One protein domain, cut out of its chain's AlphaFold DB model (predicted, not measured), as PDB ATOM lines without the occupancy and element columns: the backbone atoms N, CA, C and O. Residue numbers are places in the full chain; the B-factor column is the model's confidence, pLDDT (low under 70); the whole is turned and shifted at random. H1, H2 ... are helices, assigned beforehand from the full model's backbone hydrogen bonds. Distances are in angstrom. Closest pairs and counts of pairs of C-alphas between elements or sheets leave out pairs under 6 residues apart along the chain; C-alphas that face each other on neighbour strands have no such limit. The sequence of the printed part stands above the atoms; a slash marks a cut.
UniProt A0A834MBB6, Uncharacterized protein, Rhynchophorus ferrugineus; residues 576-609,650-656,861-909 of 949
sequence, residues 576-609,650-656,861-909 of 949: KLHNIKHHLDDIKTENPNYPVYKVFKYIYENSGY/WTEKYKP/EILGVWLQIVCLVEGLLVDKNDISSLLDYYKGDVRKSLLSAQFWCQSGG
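Overview. This is residues 576 to 609, 650 to 656 and 861 to 909 of the 949 residues of an uncharacterized protein of Rhynchophorus ferrugineus (UniProt A0A834MBB6). One helix, H4, runs through the middle of a small rounded body, with the helical hairpin of H1 and H2 on one side of it and H5 and H6 on the other. H2 and H5 both cross H4 steeply, and the very short H3 packs on H6 at the side of the body. The printed part has 90 residues with six named helices, H1 to H6 in order along the chain, and no named strand; the class is all helix, and the helix packing is mostly crossed. It is compact, with a radius of gyration of the C-alphas of 12.4 A, and it spans 28 by 28 by 27 A.

Along the chain. H1 is residues 580 to 590, 15.7 A from first to last C-alpha, and begins at C-alpha 580 at (93.725, 128.434, 151.898). H2 is residues 596 to 606, 15.4 A long. H3 is residues 650 to 653, 4.8 A long. H4 is residues 861 to 873, 18.7 A long, from C-alpha 861 at (111.893, 139.070, 153.727). H5 is residues 880 to 890, 15.2 A long. H6, the longest with 14 residues, is residues 894 to 907, 19.7 A long, and ends at C-alpha 907 at (109.659, 114.435, 161.908).

Arrangement. H4 and H6 are the hubs, touching three helices each. H4 touches H2 at a steep tilt of 49 degrees, the same way, with the closest C-alphas, of Tyr 604 and Val 873, 6.0 A apart. With residues 863 to 868 alone H4 touches H5, at a steep tilt of 65 degrees, opposite ways; the closest C-alphas, of Gly 864 and Ile 883, are 5.9 A apart. H4 and H6 only just touch, with 3 pairs of C-alphas within 8 A, the closest those of Leu 867 and Leu 898 at 7.2 A. H6 touches H5 with residues 896 to 897 alone; the closest C-alphas are those of Tyr 890 and Ser 897, 6.5 A apart. H6 also touches H3, the closest C-alphas being those of Thr 651 and Arg 895, 6.5 A apart. H1 and H2 form a helical hairpin, opposite ways at a steep tilt of 42 degrees, closest at the C-alphas of Lys 588 and Val 596, 5.9 A. H1 and H4 are close but not clearly touching, closest at the C-alphas of Ile 587 and Val 865, 7.4 A. H1 is apart from H5 and H6. In H1, H2, H5 and H6 every O i to N i+4 pair is within hydrogen-bond range, in H4 8 of 9; H3 is too short for such a pair.

Size, cuts and confidence. The two C-alphas farthest apart, those of Asn 593 and Ser 907, are 33.3 A apart. Residues 610 to 649 are not printed, with 14.0 A between C-alphas 609 and 650; residues 657 to 860 are not printed, with 18.8 A between C-alphas 656 and 861. Of the links that are printed whole, H1 to H2 and H5 to H6 are tight and H4 to H5 is short. The mean pLDDT of the printed part is 84.9, and residues 576 to 578, 608 to 609 and 908 to 909 are under 70.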
ATOM      1  N   LYS A 576      92.662 123.540 161.587       42.22
ATOM      2  CA  LYS A 576      92.353 122.934 160.276       42.22
ATOM      3  C   LYS A 576      92.359 123.968 159.139       42.22
ATOM      4  O   LYS A 576      91.606 124.935 159.206       42.22
ATOM      5  N   LEU A 577      93.120 123.679 158.076       54.12
ATOM      6  CA  LEU A 577      93.270 124.476 156.845       54.12
ATOM      7  C   LEU A 577      91.971 124.576 156.015       54.12
ATOM      8  O   LEU A 577      91.859 124.086 154.889       54.12
ATOM      9  N   HIS A 578      90.972 125.243 156.579       55.31
ATOM     10  CA  HIS A 578      89.846 125.797 155.849       55.31
ATOM     11  C   HIS A 578      90.275 127.135 155.236       55.31
ATOM     12  O   HIS A 578      90.980 127.911 155.865       55.31
ATOM     13  N   ASN A 579      89.837 127.413 154.006       71.50
ATOM     14  CA  ASN A 579      90.109 128.671 153.302       71.50
ATOM     15  C   ASN A 579      91.607 128.994 153.109       71.50
ATOM     16  O   ASN A 579      92.058 130.069 153.485       71.50
ATOM     17  N   ILE A 580      92.352 128.138 152.390       80.50
ATOM     18  CA  ILE A 580      93.725 128.434 151.898       80.50
ATOM     19  C   ILE A 580      93.817 129.835 151.258       80.50
ATOM     20  O   ILE A 580      94.833 130.509 151.392       80.50
ATOM     21  N   LYS A 581      92.739 130.297 150.600       83.06
ATOM     22  CA  LYS A 581      92.652 131.658 150.061       83.06
ATOM     23  C   LYS A 581      92.834 132.732 151.142       83.06
ATOM     24  O   LYS A 581      93.626 133.629 150.918       83.06
ATOM     25  N   HIS A 582      92.183 132.612 152.303       86.69
ATOM     26  CA  HIS A 582      92.322 133.572 153.406       86.69
ATOM     27  C   HIS A 582      93.793 133.722 153.798       86.69
ATOM     28  O   HIS A 582      94.296 134.830 153.812       86.69
ATOM     29  N   HIS A 583      94.520 132.616 153.970       84.50
ATOM     30  CA  HIS A 583      95.945 132.659 154.312       84.50
ATOM     31  C   HIS A 583      96.844 133.212 153.199       84.50
ATOM     32  O   HIS A 583      97.888 133.787 153.486       84.50
ATOM     33  N   LEU A 584      96.456 133.088 151.927       88.44
ATOM     34  CA  LEU A 584      97.152 133.766 150.830       88.44
ATOM     35  C   LEU A 584      96.826 135.264 150.779       88.44
ATOM     36  O   LEU A 584      97.722 136.056 150.485       88.44
ATOM     37  N   ASP A 585      95.581 135.635 151.080       88.88
ATOM     38  CA  ASP A 585      95.127 137.018 151.207       88.88
ATOM     39  C   ASP A 585      95.875 137.684 152.400       88.88
ATOM     40  O   ASP A 585      96.496 138.729 152.212       88.88
ATOM     41  N   ASP A 586      95.965 137.020 153.565       89.31
ATOM     42  CA  ASP A 586      96.750 137.412 154.756       89.31
ATOM     43  C   ASP A 586      98.222 137.686 154.384       89.31
ATOM     44  O   ASP A 586      98.707 138.818 154.489       89.31
ATOM     45  N   ILE A 587      98.920 136.674 153.843       90.38
ATOM     46  CA  ILE A 587     100.331 136.763 153.420       90.38
ATOM     47  C   ILE A 587     100.528 137.874 152.371       90.38
ATOM     48  O   ILE A 587     101.587 138.507 152.340       90.38
ATOM     49  N   LYS A 588      99.532 138.153 151.518       92.88
ATOM     50  CA  LYS A 588      99.589 139.252 150.545       92.88
ATOM     51  C   LYS A 588      99.389 140.626 151.189       92.88
ATOM     52  O   LYS A 588     100.085 141.553 150.776       92.88
ATOM     53  N   THR A 589      98.514 140.774 152.187       92.94
ATOM     54  CA  THR A 589      98.359 142.050 152.919       92.94
ATOM     55  C   THR A 589      99.609 142.415 153.712       92.94
ATOM     56  O   THR A 589     100.036 143.566 153.677       92.94
ATOM     57  N   GLU A 590     100.261 141.435 154.340       89.62
ATOM     58  CA  GLU A 590     101.527 141.646 155.043       89.62
ATOM     59  C   GLU A 590     102.706 141.972 154.113       89.62
ATOM     60  O   GLU A 590     103.670 142.616 154.528       89.62
ATOM     61  N   ASN A 591     102.682 141.460 152.878       90.50
ATOM     62  CA  ASN A 591     103.820 141.496 151.960       90.50
ATOM     63  C   ASN A 591     103.379 142.021 150.574       90.50
ATOM     64  O   ASN A 591     103.499 141.309 149.569       90.50
ATOM     65  N   PRO A 592     102.880 143.274 150.476       89.44
ATOM     66  CA  PRO A 592     102.226 143.797 149.272       89.44
ATOM     67  C   PRO A 592     103.145 143.809 148.046       89.44
ATOM     68  O   PRO A 592     102.693 143.519 146.938       89.44
ATOM     69  N   ASN A 593     104.448 144.033 148.240       87.81
ATOM     70  CA  ASN A 593     105.451 144.046 147.170       87.81
ATOM     71  C   ASN A 593     105.842 142.637 146.666       87.81
ATOM     72  O   ASN A 593     106.628 142.518 145.727       87.81
ATOM     73  N   TYR A 594     105.317 141.562 147.269       89.19
ATOM     74  CA  TYR A 594     105.594 140.184 146.860       89.19
ATOM     75  C   TYR A 594     104.475 139.625 145.947       89.19
ATOM     76  O   TYR A 594     103.283 139.822 146.218       89.19
ATOM     77  N   PRO A 595     104.804 138.893 144.863       91.44
ATOM     78  CA  PRO A 595     103.820 138.308 143.944       91.44
ATOM     79  C   PRO A 595     103.241 136.979 144.479       91.44
ATOM     80  O   PRO A 595     103.371 135.930 143.846       91.44
ATOM     81  N   VAL A 596     102.614 137.025 145.665       92.44
ATOM     82  CA  VAL A 596     102.164 135.856 146.457       92.44
ATOM     83  C   VAL A 596     101.368 134.850 145.622       92.44
ATOM     84  O   VAL A 596     101.760 133.688 145.546       92.44
ATOM     85  N   TYR A 597     100.311 135.280 144.923       91.94
ATOM     86  CA  TYR A 597      99.455 134.367 144.154       91.94
ATOM     87  C   TYR A 597     100.174 133.723 142.951       91.94
ATOM     88  O   TYR A 597     100.030 132.519 142.738       91.94
ATOM     89  N   LYS A 598     101.001 134.477 142.199       90.88
ATOM     90  CA  LYS A 598     101.813 133.937 141.081       90.88
ATOM     91  C   LYS A 598     102.813 132.891 141.591       90.88
ATOM     92  O   LYS A 598     103.002 131.856 140.952       90.88
ATOM     93  N   VAL A 599     103.418 133.133 142.756       91.44
ATOM     94  CA  VAL A 599     104.371 132.212 143.397       91.44
ATOM     95  C   VAL A 599     103.670 130.974 143.964       91.44
ATOM     96  O   VAL A 599     104.105 129.865 143.658       91.44
ATOM     97  N   PHE A 600     102.560 131.123 144.695       91.88
ATOM     98  CA  PHE A 600     101.755 129.991 145.173       91.88
ATOM     99  C   PHE A 600     101.284 129.113 144.014       91.88
ATOM    100  O   PHE A 600     101.490 127.903 144.054       91.88
ATOM    101  N   LYS A 601     100.733 129.709 142.946       90.56
ATOM    102  CA  LYS A 601     100.295 128.983 141.747       90.56
ATOM    103  C   LYS A 601     101.436 128.162 141.140       90.56
ATOM    104  O   LYS A 601     101.265 126.964 140.940       90.56
ATOM    105  N   TYR A 602     102.614 128.760 140.938       89.50
ATOM    106  CA  TYR A 602     103.795 128.044 140.439       89.50
ATOM    107  C   TYR A 602     104.230 126.899 141.373       89.50
ATOM    108  O   TYR A 602     104.466 125.782 140.913       89.50
ATOM    109  N   ILE A 603     104.332 127.135 142.683       90.19
ATOM    110  CA  ILE A 603     104.765 126.115 143.656       90.19
ATOM    111  C   ILE A 603     103.743 124.967 143.720       90.19
ATOM    112  O   ILE A 603     104.126 123.797 143.693       90.19
ATOM    113  N   TYR A 604     102.447 125.285 143.717       87.12
ATOM    114  CA  TYR A 604     101.352 124.318 143.714       87.12
ATOM    115  C   TYR A 604     101.287 123.506 142.410       87.12
ATOM    116  O   TYR A 604     101.163 122.283 142.460       87.12
ATOM    117  N   GLU A 605     101.457 124.134 141.243       84.81
ATOM    118  CA  GLU A 605     101.524 123.436 139.950       84.81
ATOM    119  C   GLU A 605     102.713 122.460 139.880       84.81
ATOM    120  O   GLU A 605     102.577 121.349 139.363       84.81
ATOM    121  N   ASN A 606     103.860 122.830 140.460       79.31
ATOM    122  CA  ASN A 606     105.051 121.979 140.504       79.31
ATOM    123  C   ASN A 606     105.023 120.905 141.604       79.31
ATOM    124  O   ASN A 606     105.701 119.890 141.455       79.31
ATOM    125  N   SER A 607     104.221 121.079 142.660       76.31
ATOM    126  CA  SER A 607     104.132 120.165 143.816       76.31
ATOM    127  C   SER A 607     103.739 118.719 143.475       76.31
ATOM    128  O   SER A 607     103.966 117.810 144.271       76.31
ATOM    129  N   GLY A 608     103.113 118.502 142.313       67.56
ATOM    130  CA  GLY A 608     102.558 117.216 141.893       67.56
ATOM    131  C   GLY A 608     101.124 116.942 142.369       67.56
ATOM    132  O   GLY A 608     100.504 116.009 141.854       67.56
ATOM    133  N   TYR A 609     100.548 117.758 143.262       66.06
ATOM    134  CA  TYR A 609      99.188 117.540 143.784       66.06
ATOM    135  C   TYR A 609      98.073 117.658 142.727       66.06
ATOM    136  O   TYR A 609      96.999 117.084 142.899       66.06
ATOM    137  N   TRP A 650     112.646 118.265 148.965       91.00
ATOM    138  CA  TRP A 650     112.100 119.592 148.666       91.00
ATOM    139  C   TRP A 650     113.051 120.432 147.801       91.00
ATOM    140  O   TRP A 650     112.598 121.188 146.944       91.00
ATOM    141  N   THR A 651     114.365 120.239 147.944       92.25
ATOM    142  CA  THR A 651     115.405 120.896 147.130       92.25
ATOM    143  C   THR A 651     115.388 120.521 145.649       92.25
ATOM    144  O   THR A 651     115.885 121.298 144.837       92.25
ATOM    145  N   GLU A 652     114.828 119.364 145.285       89.69
ATOM    146  CA  GLU A 652     114.621 118.960 143.888       89.69
ATOM    147  C   GLU A 652     113.171 119.228 143.446       89.69
ATOM    148  O   GLU A 652     112.959 119.838 142.395       89.69
ATOM    149  N   LYS A 653     112.179 118.915 144.295       89.19
ATOM    150  CA  LYS A 653     110.746 119.190 144.059       89.19
ATOM    151  C   LYS A 653     110.461 120.666 143.738       89.19
ATOM    152  O   LYS A 653     109.689 120.963 142.825       89.19
ATOM    153  N   TYR A 654     111.106 121.592 144.456       91.56
ATOM    154  CA  TYR A 654     110.928 123.046 144.311       91.56
ATOM    155  C   TYR A 654     112.085 123.750 143.584       91.56
ATOM    156  O   TYR A 654     112.214 124.974 143.637       91.56
ATOM    157  N   LYS A 655     112.920 122.989 142.868       91.06
ATOM    158  CA  LYS A 655     114.034 123.506 142.062       91.06
ATOM    159  C   LYS A 655     113.514 124.451 140.961       91.06
ATOM    160  O   LYS A 655     112.543 124.105 140.278       91.06
ATOM    161  N   PRO A 656     114.109 125.645 140.764       92.31
ATOM    162  CA  PRO A 656     113.632 126.598 139.764       92.31
ATOM    163  C   PRO A 656     113.795 126.044 138.343       92.31
ATOM    164  O   PRO A 656     114.794 125.402 138.022       92.31
ATOM    165  N   GLU A 861     113.184 138.518 154.132       88.25
ATOM    166  CA  GLU A 861     111.893 139.070 153.727       88.25
ATOM    167  C   GLU A 861     111.391 138.398 152.434       88.25
ATOM    168  O   GLU A 861     110.208 138.109 152.285       88.25
ATOM    169  N   ILE A 862     112.302 138.086 151.502       90.94
ATOM    170  CA  ILE A 862     111.988 137.421 150.226       90.94
ATOM    171  C   ILE A 862     111.921 135.901 150.409       90.94
ATOM    172  O   ILE A 862     111.032 135.241 149.866       90.94
ATOM    173  N   LEU A 863     112.882 135.339 151.149       92.25
ATOM    174  CA  LEU A 863     112.983 133.898 151.380       92.25
ATOM    175  C   LEU A 863     111.924 133.395 152.377       92.25
ATOM    176  O   LEU A 863     111.449 132.274 152.230       92.25
ATOM    177  N   GLY A 864     111.519 134.219 153.343       91.56
ATOM    178  CA  GLY A 864     110.540 133.870 154.370       91.56
ATOM    179  C   GLY A 864     109.136 133.729 153.808       91.56
ATOM    180  O   GLY A 864     108.529 132.675 153.965       91.56
ATOM    181  N   VAL A 865     108.670 134.725 153.047       92.25
ATOM    182  CA  VAL A 865     107.386 134.649 152.326       92.25
ATOM    183  C   VAL A 865     107.372 133.457 151.366       92.25
ATOM    184  O   VAL A 865     106.386 132.729 151.294       92.25
ATOM    185  N   TRP A 866     108.483 133.191 150.669       93.81
ATOM    186  CA  TRP A 866     108.586 132.004 149.816       93.81
ATOM    187  C   TRP A 866     108.466 130.694 150.609       93.81
ATOM    188  O   TRP A 866     107.711 129.810 150.210       93.81
ATOM    189  N   LEU A 867     109.175 130.571 151.736       92.44
ATOM    190  CA  LEU A 867     109.161 129.367 152.565       92.44
ATOM    191  C   LEU A 867     107.786 129.143 153.218       92.44
ATOM    192  O   LEU A 867     107.311 128.013 153.256       92.44
ATOM    193  N   GLN A 868     107.109 130.216 153.637       90.06
ATOM    194  CA  GLN A 868     105.739 130.182 154.151       90.06
ATOM    195  C   GLN A 868     104.756 129.650 153.094       90.06
ATOM    196  O   GLN A 868     103.943 128.774 153.387       90.06
ATOM    197  N   ILE A 869     104.887 130.099 151.838       91.56
ATOM    198  CA  ILE A 869     104.091 129.596 150.707       91.56
ATOM    199  C   ILE A 869     104.416 128.120 150.399       91.56
ATOM    200  O   ILE A 869     103.501 127.356 150.090       91.56
ATOM    201  N   VAL A 870     105.682 127.687 150.499       91.19
ATOM    202  CA  VAL A 870     106.058 126.266 150.341       91.19
ATOM    203  C   VAL A 870     105.393 125.402 151.415       91.19
ATOM    204  O   VAL A 870     104.745 124.414 151.070       91.19
ATOM    205  N   CYS A 871     105.487 125.785 152.689       87.25
ATOM    206  CA  CYS A 871     104.843 125.057 153.781       87.25
ATOM    207  C   CYS A 871     103.314 125.010 153.613       87.25
ATOM    208  O   CYS A 871     102.721 123.940 153.765       87.25
ATOM    209  N   LEU A 872     102.686 126.116 153.195       85.50
ATOM    210  CA  LEU A 872     101.247 126.176 152.926       85.50
ATOM    211  C   LEU A 872     100.821 125.219 151.794       85.50
ATOM    212  O   LEU A 872      99.781 124.571 151.901       85.50
ATOM    213  N   VAL A 873     101.631 125.077 150.736       85.44
ATOM    214  CA  VAL A 873     101.403 124.087 149.660       85.44
ATOM    215  C   VAL A 873     101.546 122.645 150.159       85.44
ATOM    216  O   VAL A 873     100.823 121.770 149.688       85.44
ATOM    217  N   GLU A 874     102.429 122.396 151.126       82.06
ATOM    218  CA  GLU A 874     102.617 121.083 151.767       82.06
ATOM    219  C   GLU A 874     101.614 120.820 152.914       82.06
ATOM    220  O   GLU A 874     101.691 119.789 153.583       82.06
ATOM    221  N   GLY A 875     100.636 121.714 153.115       75.38
ATOM    222  CA  GLY A 875      99.539 121.548 154.072       75.38
ATOM    223  C   GLY A 875      99.851 122.003 155.499       75.38
ATOM    224  O   GLY A 875      99.245 121.490 156.438       75.38
ATOM    225  N   LEU A 876     100.786 122.943 155.674       77.38
ATOM    226  CA  LEU A 876     101.233 123.436 156.977       77.38
ATOM    227  C   LEU A 876     101.184 124.965 157.039       77.38
ATOM    228  O   LEU A 876     101.826 125.651 156.246       77.38
ATOM    229  N   LEU A 877     100.442 125.496 158.012       78.75
ATOM    230  CA  LEU A 877     100.499 126.911 158.371       78.75
ATOM    231  C   LEU A 877     101.679 127.137 159.322       78.75
ATOM    232  O   LEU A 877     101.919 126.329 160.219       78.75
ATOM    233  N   VAL A 878     102.436 128.206 159.077       77.69
ATOM    234  CA  VAL A 878     103.718 128.482 159.731       77.69
ATOM    235  C   VAL A 878     103.825 129.985 159.981       77.69
ATOM    236  O   VAL A 878     103.606 130.776 159.057       77.69
ATOM    237  N   ASP A 879     104.145 130.374 161.214       79.12
ATOM    238  CA  ASP A 879     104.264 131.782 161.593       79.12
ATOM    239  C   ASP A 879     105.520 132.463 161.015       79.12
ATOM    240  O   ASP A 879     106.572 131.854 160.788       79.12
ATOM    241  N   LYS A 880     105.398 133.775 160.793       80.75
ATOM    242  CA  LYS A 880     106.435 134.647 160.243       80.75
ATOM    243  C   LYS A 880     107.648 134.779 161.165       80.75
ATOM    244  O   LYS A 880     108.773 134.854 160.665       80.75
ATOM    245  N   ASN A 881     107.452 134.803 162.486       80.06
ATOM    246  CA  ASN A 881     108.535 135.032 163.447       80.06
ATOM    247  C   ASN A 881     109.458 133.811 163.553       80.06
ATOM    248  O   ASN A 881     110.685 133.948 163.581       80.06
ATOM    249  N   ASP A 882     108.879 132.612 163.520       81.12
ATOM    250  CA  ASP A 882     109.623 131.353 163.525       81.12
ATOM    251  C   ASP A 882     110.386 131.140 162.211       81.12
ATOM    252  O   ASP A 882     111.553 130.736 162.221       81.12
ATOM    253  N   ILE A 883     109.777 131.507 161.075       84.56
ATOM    254  CA  ILE A 883     110.473 131.562 159.784       84.56
ATOM    255  C   ILE A 883     111.620 132.581 159.825       84.56
ATOM    256  O   ILE A 883     112.724 132.239 159.404       84.56
ATOM    257  N   SER A 884     111.425 133.798 160.354       84.88
ATOM    258  CA  SER A 884     112.531 134.763 160.479       84.88
ATOM    259  C   SER A 884     113.662 134.190 161.329       84.88
ATOM    260  O   SER A 884     114.798 134.184 160.869       84.88
ATOM    261  N   SER A 885     113.358 133.629 162.503       84.19
ATOM    262  CA  SER A 885     114.347 133.016 163.403       84.19
ATOM    263  C   SER A 885     115.158 131.913 162.705       84.19
ATOM    264  O   SER A 885     116.388 131.878 162.801       84.19
ATOM    265  N   LEU A 886     114.491 131.055 161.924       85.38
ATOM    266  CA  LEU A 886     115.126 130.011 161.110       85.38
ATOM    267  C   LEU A 886     116.058 130.597 160.029       85.38
ATOM    268  O   LEU A 886     117.157 130.085 159.799       85.38
ATOM    269  N   LEU A 887     115.635 131.674 159.359       87.75
ATOM    270  CA  LEU A 887     116.394 132.314 158.279       87.75
ATOM    271  C   LEU A 887     117.546 133.194 158.775       87.75
ATOM    272  O   LEU A 887     118.582 133.253 158.108       87.75
ATOM    273  N   ASP A 888     117.395 133.825 159.939       86.62
ATOM    274  CA  ASP A 888     118.452 134.538 160.654       86.62
ATOM    275  C   ASP A 888     119.547 133.550 161.107       86.62
ATOM    276  O   ASP A 888     120.736 133.796 160.886       86.62
ATOM    277  N   TYR A 889     119.161 132.372 161.621       88.62
ATOM    278  CA  TYR A 889     120.095 131.293 161.969       88.62
ATOM    279  C   TYR A 889     120.861 130.751 160.745       88.62
ATOM    280  O   TYR A 889     122.091 130.646 160.775       88.62
ATOM    281  N   TYR A 890     120.169 130.455 159.635       90.12
ATOM    282  CA  TYR A 890     120.807 129.973 158.398       90.12
ATOM    283  C   TYR A 890     121.387 131.071 157.494       90.12
ATOM    284  O   TYR A 890     121.955 130.749 156.446       90.12
ATOM    285  N   LYS A 891     121.285 132.347 157.885       88.44
ATOM    286  CA  LYS A 891     121.845 133.518 157.182       88.44
ATOM    287  C   LYS A 891     121.469 133.574 155.693       88.44
ATOM    288  O   LYS A 891     122.304 133.877 154.841       88.44
ATOM    289  N   GLY A 892     120.216 133.242 155.374       83.25
ATOM    290  CA  GLY A 892     119.692 133.269 154.001       83.25
ATOM    291  C   GLY A 892     120.124 132.107 153.087       83.25
ATOM    292  O   GLY A 892     119.991 132.220 151.866       83.25
ATOM    293  N   ASP A 893     120.638 130.993 153.629       93.12
ATOM    294  CA  ASP A 893     120.879 129.760 152.859       93.12
ATOM    295  C   ASP A 893     119.551 129.047 152.543       93.12
ATOM    296  O   ASP A 893     118.952 128.391 153.403       93.12
ATOM    297  N   VAL A 894     119.108 129.138 151.285       93.75
ATOM    298  CA  VAL A 894     117.863 128.516 150.792       93.75
ATOM    299  C   VAL A 894     117.855 127.002 150.992       93.75
ATOM    300  O   VAL A 894     116.833 126.434 151.370       93.75
ATOM    301  N   ARG A 895     118.985 126.330 150.732       94.38
ATOM    302  CA  ARG A 895     119.070 124.865 150.732       94.38
ATOM    303  C   ARG A 895     118.960 124.327 152.156       94.38
ATOM    304  O   ARG A 895     118.201 123.388 152.372       94.38
ATOM    305  N   LYS A 896     119.669 124.931 153.116       93.25
ATOM    306  CA  LYS A 896     119.541 124.582 154.540       93.25
ATOM    307  C   LYS A 896     118.130 124.865 155.040       93.25
ATOM    308  O   LYS A 896     117.495 123.961 155.563       93.25
ATOM    309  N   SER A 897     117.616 126.071 154.804       92.69
ATOM    310  CA  SER A 897     116.293 126.489 155.290       92.69
ATOM    311  C   SER A 897     115.174 125.565 154.794       92.69
ATOM    312  O   SER A 897     114.334 125.134 155.579       92.69
ATOM    313  N   LEU A 898     115.208 125.192 153.511       92.81
ATOM    314  CA  LEU A 898     114.230 124.294 152.899       92.81
ATOM    315  C   LEU A 898     114.365 122.835 153.377       92.81
ATOM    316  O   LEU A 898     113.348 122.177 153.583       92.81
ATOM    317  N   LEU A 899     115.588 122.325 153.583       92.62
ATOM    318  CA  LEU A 899     115.799 120.978 154.136       92.62
ATOM    319  C   LEU A 899     115.412 120.895 155.617       92.62
ATOM    320  O   LEU A 899     114.818 119.902 156.025       92.62
ATOM    321  N   SER A 900     115.696 121.927 156.411       89.75
ATOM    322  CA  SER A 900     115.304 121.983 157.823       89.75
ATOM    323  C   SER A 900     113.794 122.120 157.987       89.75
ATOM    324  O   SER A 900     113.219 121.448 158.842       89.75
ATOM    325  N   ALA A 901     113.133 122.897 157.119       86.25
ATOM    326  CA  ALA A 901     111.678 122.902 157.032       86.25
ATOM    327  C   ALA A 901     111.148 121.503 156.669       86.25
ATOM    328  O   ALA A 901     110.341 120.963 157.423       86.25
ATOM    329  N   GLN A 902     111.662 120.856 155.611       88.00
ATOM    330  CA  GLN A 902     111.263 119.486 155.245       88.00
ATOM    331  C   GLN A 902     111.422 118.508 156.421       88.00
ATOM    332  O   GLN A 902     110.510 117.733 156.712       88.00
ATOM    333  N   PHE A 903     112.563 118.557 157.111       86.19
ATOM    334  CA  PHE A 903     112.872 117.701 158.253       86.19
ATOM    335  C   PHE A 903     111.908 117.919 159.425       86.19
ATOM    336  O   PHE A 903     111.398 116.940 159.969       86.19
ATOM    337  N   TRP A 904     111.602 119.172 159.779       80.38
ATOM    338  CA  TRP A 904     110.627 119.510 160.823       80.38
ATOM    339  C   TRP A 904     109.213 119.015 160.459       80.38
ATOM    340  O   TRP A 904     108.545 118.359 161.265       80.38
ATOM    341  N   CYS A 905     108.798 119.224 159.205       75.69
ATOM    342  CA  CYS A 905     107.499 118.786 158.685       75.69
ATOM    343  C   CYS A 905     107.351 117.253 158.693       75.69
ATOM    344  O   CYS A 905     106.291 116.710 159.028       75.69
ATOM    345  N   GLN A 906     108.411 116.525 158.331       76.25
ATOM    346  CA  GLN A 906     108.402 115.061 158.291       76.25
ATOM    347  C   GLN A 906     108.491 114.439 159.693       76.25
ATOM    348  O   GLN A 906     107.685 113.558 160.004       76.25
ATOM    349  N   SER A 907     109.377 114.952 160.553       74.31
ATOM    350  CA  SER A 907     109.659 114.435 161.908       74.31
ATOM    351  C   SER A 907     108.513 114.589 162.915       74.31
ATOM    352  O   SER A 907     108.626 114.101 164.033       74.31
ATOM    353  N   GLY A 908     107.404 115.237 162.540       59.81
ATOM    354  CA  GLY A 908     106.261 115.434 163.435       59.81
ATOM    355  C   GLY A 908     106.370 116.692 164.294       59.81
ATOM    356  O   GLY A 908     105.919 116.684 165.432       59.81
ATOM    357  N   GLY A 909     106.913 117.787 163.744       54.94
ATOM    358  CA  GLY A 909     106.893 119.104 164.393       54.94
ATOM    359  C   GLY A 909     105.492 119.592 164.803       54.94
ATOM    360  O   GLY A 909     105.361 120.400 165.716       54.94
TER     361      GLY A 909